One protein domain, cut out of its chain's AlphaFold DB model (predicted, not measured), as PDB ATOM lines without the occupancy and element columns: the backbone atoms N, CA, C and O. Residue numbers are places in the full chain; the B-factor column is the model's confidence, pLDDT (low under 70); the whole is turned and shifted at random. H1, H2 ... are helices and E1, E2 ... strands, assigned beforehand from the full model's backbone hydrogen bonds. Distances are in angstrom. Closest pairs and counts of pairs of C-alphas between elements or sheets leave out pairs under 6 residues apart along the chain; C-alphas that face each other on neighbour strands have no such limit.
ATOM      1  N   ILE A 170     211.847 163.314 200.803       97.81
ATOM      2  CA  ILE A 170     210.849 163.800 199.854       97.81
ATOM      3  C   ILE A 170     211.522 163.916 198.487       97.81
ATOM      4  O   ILE A 170     212.630 164.445 198.373       97.81
ATOM      5  N   ALA A 171     210.883 163.371 197.453       98.06
ATOM      6  CA  ALA A 171     211.431 163.362 196.103       98.06
ATOM      7  C   ALA A 171     211.465 164.780 195.508       98.06
ATOM      8  O   ALA A 171     210.508 165.539 195.665       98.06
ATOM      9  N   LEU A 172     212.530 165.118 194.773       98.00
ATOM     10  CA  LEU A 172     212.633 166.401 194.069       98.00
ATOM     11  C   LEU A 172     211.451 166.651 193.121       98.00
ATOM     12  O   LEU A 172     210.960 167.768 193.093       98.00
ATOM     13  N   VAL A 173     210.948 165.638 192.405       98.06
ATOM     14  CA  VAL A 173     209.784 165.808 191.509       98.06
ATOM     15  C   VAL A 173     208.524 166.287 192.246       98.06
ATOM     16  O   VAL A 173     207.740 167.056 191.704       98.06
ATOM     17  N   THR A 174     208.339 165.875 193.502       97.88
ATOM     18  CA  THR A 174     207.225 166.335 194.343       97.88
ATOM     19  C   THR A 174     207.428 167.789 194.761       97.88
ATOM     20  O   THR A 174     206.488 168.577 194.743       97.88
ATOM     21  N   ILE A 175     208.663 168.153 195.110       98.00
ATOM     22  CA  ILE A 175     209.030 169.529 195.466       98.00
ATOM     23  C   ILE A 175     208.882 170.451 194.252       98.00
ATOM     24  O   ILE A 175     208.373 171.556 194.394       98.00
ATOM     25  N   ASP A 176     209.274 169.998 193.064       98.00
ATOM     26  CA  ASP A 176     209.136 170.747 191.816       98.00
ATOM     27  C   ASP A 176     207.667 170.989 191.442       98.00
ATOM     28  O   ASP A 176     207.296 172.111 191.107       98.00
ATOM     29  N   ALA A 177     206.796 169.987 191.610       97.75
ATOM     30  CA  ALA A 177     205.356 170.160 191.409       97.75
ATOM     31  C   ALA A 177     204.767 171.235 192.345       97.75
ATOM     32  O   ALA A 177     204.071 172.140 191.891       97.75
ATOM     33  N   LEU A 178     205.119 171.204 193.636       97.75
ATOM     34  CA  LEU A 178     204.698 172.232 194.599       97.75
ATOM     35  C   LEU A 178     205.297 173.610 194.280       97.75
ATOM     36  O   LEU A 178     204.656 174.640 194.492       97.75
ATOM     37  N   ALA A 179     206.527 173.654 193.763       97.88
ATOM     38  CA  ALA A 179     207.146 174.892 193.304       97.88
ATOM     39  C   ALA A 179     206.388 175.488 192.107       97.88
ATOM     40  O   ALA A 179     206.171 176.700 192.076       97.88
ATOM     41  N   ALA A 180     205.933 174.652 191.168       97.19
ATOM     42  CA  ALA A 180     205.111 175.064 190.031       97.19
ATOM     43  C   ALA A 180     203.732 175.602 190.461       97.19
ATOM     44  O   ALA A 180     203.198 176.506 189.821       97.19
ATOM     45  N   GLU A 181     203.193 175.112 191.579       97.88
ATOM     46  CA  GLU A 181     201.985 175.648 192.229       97.88
ATOM     47  C   GLU A 181     202.240 176.939 193.034       97.88
ATOM     48  O   GLU A 181     201.312 177.542 193.570       97.88
ATOM     49  N   GLY A 182     203.493 177.401 193.114       97.44
ATOM     50  CA  GLY A 182     203.865 178.646 193.786       97.44
ATOM     51  C   GLY A 182     204.078 178.519 195.296       97.44
ATOM     52  O   GLY A 182     204.143 179.539 195.986       97.44
ATOM     53  N   VAL A 183     204.224 177.302 195.831       97.75
ATOM     54  CA  VAL A 183     204.481 177.086 197.262       97.75
ATOM     55  C   VAL A 183     205.860 177.664 197.639       97.75
ATOM     56  O   VAL A 183     206.885 177.156 197.172       97.75
ATOM     57  N   PRO A 184     205.951 178.699 198.506       97.56
ATOM     58  CA  PRO A 184     207.180 179.489 198.647       97.56
ATOM     59  C   PRO A 184     208.422 178.710 199.099       97.56
ATOM     60  O   PRO A 184     209.531 178.988 198.639       97.56
ATOM     61  N   TRP A 185     208.271 177.742 200.009       97.12
ATOM     62  CA  TRP A 185     209.395 176.916 200.466       97.12
ATOM     63  C   TRP A 185     209.873 175.954 199.371       97.12
ATOM     64  O   TRP A 185     211.075 175.716 199.241       97.12
ATOM     65  N   ALA A 186     208.944 175.442 198.560       97.50
ATOM     66  CA  ALA A 186     209.226 174.489 197.497       97.50
ATOM     67  C   ALA A 186     209.973 175.174 196.350       97.50
ATOM     68  O   ALA A 186     210.980 174.647 195.887       97.50
ATOM     69  N   VAL A 187     209.582 176.407 195.999       97.69
ATOM     70  CA  VAL A 187     210.317 177.262 195.048       97.69
ATOM     71  C   VAL A 187     211.776 177.444 195.477       97.69
ATOM     72  O   VAL A 187     212.687 177.284 194.666       97.69
ATOM     73  N   LYS A 188     212.030 177.718 196.765       97.12
ATOM     74  CA  LYS A 188     213.400 177.854 197.292       97.12
ATOM     75  C   LYS A 188     214.190 176.545 197.209       97.12
ATOM     76  O   LYS A 188     215.368 176.571 196.855       97.12
ATOM     77  N   ALA A 189     213.567 175.417 197.549       96.62
ATOM     78  CA  ALA A 189     214.208 174.104 197.499       96.62
ATOM     79  C   ALA A 189     214.512 173.660 196.054       96.62
ATOM     80  O   ALA A 189     215.631 173.232 195.771       96.62
ATOM     81  N   ALA A 190     213.571 173.843 195.123       97.19
ATOM     82  CA  ALA A 190     213.755 173.549 193.703       97.19
ATOM     83  C   ALA A 190     214.839 174.438 193.066       97.19
ATOM     84  O   ALA A 190     215.702 173.942 192.340       97.19
ATOM     85  N   ALA A 191     214.873 175.734 193.406       95.94
ATOM     86  CA  ALA A 191     215.931 176.643 192.963       95.94
ATOM     87  C   ALA A 191     217.316 176.214 193.476       95.94
ATOM     88  O   ALA A 191     218.283 176.212 192.713       95.94
ATOM     89  N   LYS A 192     217.416 175.785 194.744       95.38
ATOM     90  CA  LYS A 192     218.660 175.235 195.305       95.38
ATOM     91  C   LYS A 192     219.087 173.957 194.582       95.38
ATOM     92  O   LYS A 192     220.249 173.850 194.211       95.38
ATOM     93  N   ALA A 193     218.161 173.030 194.330       95.69
ATOM     94  CA  ALA A 193     218.450 171.805 193.585       95.69
ATOM     95  C   ALA A 193     218.912 172.092 192.150       95.69
ATOM     96  O   ALA A 193     219.833 171.442 191.664       95.69
ATOM     97  N   THR A 194     218.311 173.088 191.491       94.06
ATOM     98  CA  THR A 194     218.723 173.535 190.154       94.06
ATOM     99  C   THR A 194     220.149 174.082 190.181       94.06
ATOM    100  O   THR A 194     220.968 173.668 189.368       94.06
ATOM    101  N   ALA A 195     220.470 174.961 191.137       92.19
ATOM    102  CA  ALA A 195     221.815 175.514 191.288       92.19
ATOM    103  C   ALA A 195     222.860 174.424 191.584       92.19
ATOM    104  O   ALA A 195     223.908 174.389 190.943       92.19
ATOM    105  N   ASP A 196     222.546 173.492 192.485       91.44
ATOM    106  CA  ASP A 196     223.424 172.367 192.824       91.44
ATOM    107  C   ASP A 196     223.642 171.417 191.643       91.44
ATOM    108  O   ASP A 196     224.725 170.863 191.492       91.44
ATOM    109  N   ASN A 197     222.632 171.230 190.790       87.19
ATOM    110  CA  ASN A 197     222.748 170.409 189.584       87.19
ATOM    111  C   ASN A 197     223.698 171.025 188.540       87.19
ATOM    112  O   ASN A 197     224.232 170.302 187.701       87.19
ATOM    113  N   LEU A 198     223.907 172.345 188.585       83.06
ATOM    114  CA  LEU A 198     224.826 173.066 187.700       83.06
ATOM    115  C   LEU A 198     226.240 173.203 188.286       83.06
ATOM    116  O   LEU A 198     227.191 173.451 187.542       83.06
ATOM    117  N   ASP A 199     226.403 173.030 189.598       83.88
ATOM    118  CA  ASP A 199     227.696 173.120 190.267       83.88
ATOM    119  C   ASP A 199     228.405 171.758 190.295       83.88
ATOM    120  O   ASP A 199     228.119 170.882 191.112       83.88
ATOM    121  N   ALA A 200     229.408 171.596 189.428       75.56
ATOM    122  CA  ALA A 200     230.222 170.383 189.350       75.56
ATOM    123  C   ALA A 200     230.987 170.045 190.650       75.56
ATOM    124  O   ALA A 200     231.488 168.926 190.786       75.56
ATOM    125  N   SER A 201     231.116 170.986 191.597       78.25
ATOM    126  CA  SER A 201     231.725 170.728 192.907       78.25
ATOM    127  C   SER A 201     230.795 169.968 193.862       78.25
ATOM    128  O   SER A 201     231.275 169.305 194.790       78.25
ATOM    129  N   VAL A 202     229.480 169.992 193.614       81.38
ATOM    130  CA  VAL A 202     228.486 169.279 194.418       81.38
ATOM    131  C   VAL A 202     228.469 167.803 194.018       81.38
ATOM    132  O   VAL A 202     228.064 167.410 192.925       81.38
ATOM    133  N   LYS A 203     228.920 166.935 194.931       80.88
ATOM    134  CA  LYS A 203     228.921 165.484 194.705       80.88
ATOM    135  C   LYS A 203     227.505 164.917 194.798       80.88
ATOM    136  O   LYS A 203     227.006 164.670 195.890       80.88
ATOM    137  N   GLY A 204     226.931 164.609 193.637       78.62
ATOM    138  CA  GLY A 204     225.628 163.962 193.509       78.62
ATOM    139  C   GLY A 204     224.492 164.975 193.568       78.62
ATOM    140  O   GLY A 204     224.163 165.483 194.634       78.62
ATOM    141  N   ALA A 205     223.873 165.238 192.415       82.19
ATOM    142  CA  ALA A 205     222.741 166.149 192.330       82.19
ATOM    143  C   ALA A 205     221.598 165.684 193.260       82.19
ATOM    144  O   ALA A 205     221.266 164.487 193.282       82.19
ATOM    145  N   PRO A 206     220.995 166.595 194.044       89.44
ATOM    146  CA  PRO A 206     220.013 166.231 195.055       89.44
ATOM    147  C   PRO A 206     218.712 165.756 194.398       89.44
ATOM    148  O   PRO A 206     217.844 166.540 194.038       89.44
ATOM    149  N   CYS A 207     218.540 164.439 194.257       94.12
ATOM    150  CA  CYS A 207     217.282 163.845 193.775       94.12
ATOM    151  C   CYS A 207     216.164 163.806 194.843       94.12
ATOM    152  O   CYS A 207     215.036 163.389 194.554       94.12
ATOM    153  N   SER A 208     216.474 164.221 196.075       96.62
ATOM    154  CA  SER A 208     215.569 164.246 197.227       96.62
ATOM    155  C   SER A 208     216.088 165.176 198.322       96.62
ATOM    156  O   SER A 208     217.302 165.335 198.430       96.62
ATOM    157  N   PHE A 209     215.198 165.640 199.197       96.56
ATOM    158  CA  PHE A 209     215.533 166.347 200.439       96.56
ATOM    159  C   PHE A 209     214.978 165.590 201.641       96.56
ATOM    160  O   PHE A 209     213.909 164.989 201.555       96.56
ATOM    161  N   THR A 210     215.668 165.616 202.772       95.81
ATOM    162  CA  THR A 210     215.090 165.166 204.044       95.81
ATOM    163  C   THR A 210     214.098 166.200 204.577       95.81
ATOM    164  O   THR A 210     214.244 167.401 204.339       95.81
ATOM    165  N   LEU A 211     213.089 165.767 205.339       94.69
ATOM    166  CA  LEU A 211     212.174 166.709 205.991       94.69
ATOM    167  C   LEU A 211     212.900 167.644 206.973       94.69
ATOM    168  O   LEU A 211     212.493 168.795 207.123       94.69
ATOM    169  N   ALA A 212     213.994 167.193 207.597       92.69
ATOM    170  CA  ALA A 212     214.827 168.040 208.448       92.69
ATOM    171  C   ALA A 212     215.465 169.202 207.668       92.69
ATOM    172  O   ALA A 212     215.413 170.347 208.131       92.69
ATOM    173  N   GLU A 213     216.022 168.927 206.483       94.44
ATOM    174  CA  GLU A 213     216.581 169.951 205.591       94.44
ATOM    175  C   GLU A 213     215.492 170.913 205.109       94.44
ATOM    176  O   GLU A 213     215.669 172.129 205.170       94.44
ATOM    177  N   LEU A 214     214.341 170.384 204.689       95.88
ATOM    178  CA  LEU A 214     213.200 171.184 204.242       95.88
ATOM    179  C   LEU A 214     212.698 172.130 205.343       95.88
ATOM    180  O   LEU A 214     212.577 173.337 205.122       95.88
ATOM    181  N   HIS A 215     212.477 171.622 206.551       94.25
ATOM    182  CA  HIS A 215     212.047 172.434 207.687       94.25
ATOM    183  C   HIS A 215     213.102 173.485 208.074       94.25
ATOM    184  O   HIS A 215     212.780 174.654 208.282       94.25
ATOM    185  N   THR A 216     214.380 173.099 208.140       90.69
ATOM    186  CA  THR A 216     215.437 173.960 208.699       90.69
ATOM    187  C   THR A 216     215.983 174.978 207.702       90.69
ATOM    188  O   THR A 216     216.243 176.119 208.081       90.69
ATOM    189  N   HIS A 217     216.163 174.591 206.439       93.88
ATOM    190  CA  HIS A 217     216.802 175.429 205.417       93.88
ATOM    191  C   HIS A 217     215.805 176.084 204.462       93.88
ATOM    192  O   HIS A 217     216.107 177.136 203.900       93.88
ATOM    193  N   HIS A 218     214.615 175.499 204.296       95.44
ATOM    194  CA  HIS A 218     213.625 175.979 203.327       95.44
ATOM    195  C   HIS A 218     212.339 176.512 203.974       95.44
ATOM    196  O   HIS A 218     211.573 177.203 203.304       95.44
ATOM    197  N   GLY A 219     212.157 176.301 205.283       95.19
ATOM    198  CA  GLY A 219     211.067 176.881 206.067       95.19
ATOM    199  C   GLY A 219     209.735 176.146 205.928       95.19
ATOM    200  O   GLY A 219     208.689 176.778 206.046       95.19
ATOM    201  N   VAL A 220     209.762 174.838 205.659       95.38
ATOM    202  CA  VAL A 220     208.548 174.001 205.661       95.38
ATOM    203  C   VAL A 220     207.954 173.967 207.064       95.38
ATOM    204  O   VAL A 220     208.675 173.700 208.026       95.38
ATOM    205  N   SER A 221     206.655 174.250 207.194       94.50
ATOM    206  CA  SER A 221     205.965 174.154 208.482       94.50
ATOM    207  C   SER A 221     205.800 172.688 208.905       94.50
ATOM    208  O   SER A 221     205.883 171.779 208.080       94.50
ATOM    209  N   ALA A 222     205.576 172.427 210.195       89.31
ATOM    210  CA  ALA A 222     205.333 171.058 210.655       89.31
ATOM    211  C   ALA A 222     204.077 170.450 210.007       89.31
ATOM    212  O   ALA A 222     204.107 169.288 209.611       89.31
ATOM    213  N   ASP A 223     203.026 171.253 209.831       90.69
ATOM    214  CA  ASP A 223     201.764 170.817 209.227       90.69
ATOM    215  C   ASP A 223     201.945 170.466 207.744       90.69
ATOM    216  O   ASP A 223     201.513 169.401 207.302       90.69
ATOM    217  N   ASP A 224     202.683 171.295 206.995       93.25
ATOM    218  CA  ASP A 224     203.020 170.999 205.597       93.25
ATOM    219  C   ASP A 224     203.884 169.735 205.492       93.25
ATOM    220  O   ASP A 224     203.663 168.897 204.620       93.25
ATOM    221  N   ALA A 225     204.855 169.565 206.397       91.50
ATOM    222  CA  ALA A 225     205.771 168.427 206.388       91.50
ATOM    223  C   ALA A 225     205.053 167.083 206.594       91.50
ATOM    224  O   ALA A 225     205.442 166.083 205.985       91.50
ATOM    225  N   VAL A 226     204.002 167.050 207.423       87.00
ATOM    226  CA  VAL A 226     203.198 165.841 207.672       87.00
ATOM    227  C   VAL A 226     202.452 165.397 206.409       87.00
ATOM    228  O   VAL A 226     202.352 164.194 206.154       87.00
ATOM    229  N   GLY A 227     201.983 166.346 205.592       90.81
ATOM    230  CA  GLY A 227     201.258 166.069 204.348       90.81
ATOM    231  C   GLY A 227     202.122 165.535 203.199       90.81
ATOM    232  O   GLY A 227     201.588 165.004 202.226       90.81
ATOM    233  N   LEU A 228     203.453 165.637 203.290       95.38
ATOM    234  CA  LEU A 228     204.349 165.219 202.211       95.38
ATOM    235  C   LEU A 228     204.533 163.695 202.175       95.38
ATOM    236  O   LEU A 228     204.963 163.065 203.148       95.38
ATOM    237  N   ALA A 229     204.264 163.099 201.011       96.19
ATOM    238  CA  ALA A 229     204.490 161.679 200.769       96.19
ATOM    239  C   ALA A 229     205.990 161.334 200.801       96.19
ATOM    240  O   ALA A 229     206.827 162.047 200.247       96.19
ATOM    241  N   ALA A 230     206.329 160.204 201.427       97.00
ATOM    242  CA  ALA A 230     207.694 159.688 201.407       97.00
ATOM    243  C   ALA A 230     208.120 159.324 199.977       97.00
ATOM    244  O   ALA A 230     207.327 158.816 199.186       97.00
ATOM    245  N   MET A 231     209.398 159.532 199.668       97.75
ATOM    246  CA  MET A 231     209.986 159.133 198.397       97.75
ATOM    247  C   MET A 231     209.901 157.614 198.206       97.75
ATOM    248  O   MET A 231     210.387 156.831 199.022       97.75
ATOM    249  N   THR A 232     209.353 157.223 197.064       97.44
ATOM    250  CA  THR A 232     209.310 155.854 196.543       97.44
ATOM    251  C   THR A 232     210.400 155.647 195.476       97.44
ATOM    252  O   THR A 232     210.980 156.626 194.987       97.44
ATOM    253  N   PRO A 233     210.707 154.404 195.060       97.19
ATOM    254  CA  PRO A 233     211.603 154.155 193.928       97.19
ATOM    255  C   PRO A 233     211.170 154.861 192.631       97.19
ATOM    256  O   PRO A 233     212.015 155.381 191.900       97.19
ATOM    257  N   GLU A 234     209.864 154.937 192.369       97.38
ATOM    258  CA  GLU A 234     209.286 155.553 191.169       97.38
ATOM    259  C   GLU A 234     209.481 157.070 191.181       97.38
ATOM    260  O   GLU A 234     209.973 157.645 190.208       97.38
ATOM    261  N   THR A 235     209.165 157.722 192.305       97.88
ATOM    262  CA  THR A 235     209.356 159.173 192.460       97.88
ATOM    263  C   THR A 235     210.838 159.547 192.478       97.88
ATOM    264  O   THR A 235     211.215 160.573 191.914       97.88
ATOM    265  N   ARG A 236     211.718 158.679 193.001       96.81
ATOM    266  CA  ARG A 236     213.175 158.840 192.874       96.81
ATOM    267  C   ARG A 236     213.636 158.799 191.416       96.81
ATOM    268  O   ARG A 236     214.443 159.633 191.008       96.81
ATOM    269  N   LEU A 237     213.151 157.836 190.627       95.50
ATOM    270  CA  LEU A 237     213.492 157.741 189.205       95.50
ATOM    271  C   LEU A 237     212.977 158.958 188.425       95.50
ATOM    272  O   LEU A 237     213.693 159.469 187.563       95.50
ATOM    273  N   ALA A 238     211.780 159.447 188.749       96.50
ATOM    274  CA  ALA A 238     211.232 160.672 188.174       96.50
ATOM    275  C   ALA A 238     212.101 161.902 188.504       96.50
ATOM    276  O   ALA A 238     212.456 162.641 187.590       96.50
ATOM    277  N   SER A 239     212.567 162.057 189.750       96.75
ATOM    278  CA  SER A 239     213.526 163.111 190.123       96.75
ATOM    279  C   SER A 239     214.828 163.053 189.316       96.75
ATOM    280  O   SER A 239     215.364 164.083 188.920       96.75
ATOM    281  N   LEU A 240     215.354 161.854 189.044       93.75
ATOM    282  CA  LEU A 240     216.563 161.698 188.225       93.75
ATOM    283  C   LEU A 240     216.333 162.076 186.754       93.75
ATOM    284  O   LEU A 240     217.260 162.545 186.099       93.75
ATOM    285  N   ARG A 241     215.123 161.859 186.223       94.88
ATOM    286  CA  ARG A 241     214.749 162.311 184.873       94.88
ATOM    287  C   ARG A 241     214.642 163.833 184.822       94.88
ATOM    288  O   ARG A 241     215.282 164.428 183.963       94.88
ATOM    289  N   LEU A 242     213.977 164.437 185.805       95.25
ATOM    290  CA  LEU A 242     213.862 165.890 185.947       95.25
ATOM    291  C   LEU A 242     215.237 166.580 185.978       95.25
ATOM    292  O   LEU A 242     215.483 167.516 185.224       95.25
ATOM    293  N   LEU A 243     216.189 166.063 186.766       92.44
ATOM    294  CA  LEU A 243     217.556 166.606 186.819       92.44
ATOM    295  C   LEU A 243     218.282 166.552 185.462       92.44
ATOM    296  O   LEU A 243     219.041 167.463 185.125       92.44
ATOM    297  N   ARG A 244     218.047 165.500 184.664       87.44
ATOM    298  CA  ARG A 244     218.606 165.379 183.305       87.44
ATOM    299  C   ARG A 244     217.958 166.362 182.340       87.44
ATOM    300  O   ARG A 244     218.660 166.922 181.504       87.44
ATOM    301  N   GLU A 245     216.651 166.574 182.455       92.31
ATOM    302  CA  GLU A 245     215.916 167.557 181.657       92.31
ATOM    303  C   GLU A 245     216.409 168.979 181.946       92.31
ATOM    304  O   GLU A 245     216.715 169.718 181.011       92.31
ATOM    305  N   TRP A 246     216.595 169.338 183.221       92.94
ATOM    306  CA  TRP A 246     217.173 170.628 183.609       92.94
ATOM    307  C   TRP A 246     218.591 170.824 183.067       92.94
ATOM    308  O   TRP A 246     218.889 171.877 182.505       92.94
ATOM    309  N   ALA A 247     219.452 169.807 183.176       81.38
ATOM    310  CA  ALA A 247     220.811 169.868 182.634       81.38
ATOM    311  C   ALA A 247     220.817 170.021 181.101       81.38
ATOM    312  O   ALA A 247     221.593 170.804 180.554       81.38
ATOM    313  N   ALA A 248     219.933 169.308 180.397       77.62
ATOM    314  CA  ALA A 248     219.796 169.422 178.947       77.62
ATOM    315  C   ALA A 248     219.300 170.814 178.522       77.62
ATOM    316  O   ALA A 248     219.839 171.392 177.578       77.62
TER     317      ALA A 248
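This is residues 170 to 248 of the 718 residues of an uncharacterized protein of Mycolicibacter kumamotonensis (UniProt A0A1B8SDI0). Three crossed helices, H1, H2 and H5, each touch the other two, with H1 nearest the middle of the three; H3 packs on the beginning of H2, and the short helix H4 lies beyond H3 at one far end. The one short strand, E1, runs near the middle beside residues 170 to 171, and the loop of residues 199 to 207 leads to it from the end of H2. The printed part has 79 residues, with five named helices and one named strand in the order H1, H2, E1, H3, H4, H5, and its class is mostly helix. It is compact, with a radius of gyration of the C-alphas of 11.8 A, and spans 34 by 24 by 22 A.

Start at residues 170 to 171, a short stretch paired antiparallel with residues 208 to 209 of E1, residues 208 to 210; E1 pairs with no named strand. Next comes H1, residues 172 to 180, which touches H2, residues 184 to 198, at a steep tilt of 54 degrees, opposite ways; their closest C-alphas, of Ala 179 and Val 187, are 4.3 A apart. H2 is the hub, touching three other helices. Its residues 185 to 189 alone touch H3, residues 211 to 218, about perpendicular at 90 degrees, with the C-alphas of Trp 185 and His 218 closest at 5.2 A. H3 and H4, residues 222 to 227, only just touch, with 3 pairs of C-alphas within 8 A; the closest are those of Leu 211 and Ala 225, 6.6 A. H5, residues 233 to 248, touches H1 with its residues 235 to 242 alone, at a steep tilt of 64 degrees, the same way; the C-alphas of Val 173 and Ser 239 are closest at 4.8 A. Residues 243 to 247 of H5 touch residues 194 to 198 of H2, closest at the C-alphas of Asn 197 and Leu 243, 7.0 A. H4 is apart from H1, from H2 and from H5. In H1, H2, H3 and H5 every O i to N i+4 pair is within hydrogen-bond range; in H4 it is 1 of 2, while 3 of its 3 O i to N i+3 pairs are within range.

Find C-alpha 172 at (212.633, 166.401, 194.069), where H1 begins; it is 12.2 A long. H2 begins at C-alpha 184, (207.180, 179.489, 198.647), and runs 21.7 A. H5, 22.9 A, ends at C-alpha 248, (219.796, 169.422, 178.947).

The two C-alphas farthest apart are those of Asp 223 and Ala 248, 35.3 A. The printed part has no cut and no long link. The mean pLDDT of the printed part is 93.3, and no printed residue is under 70.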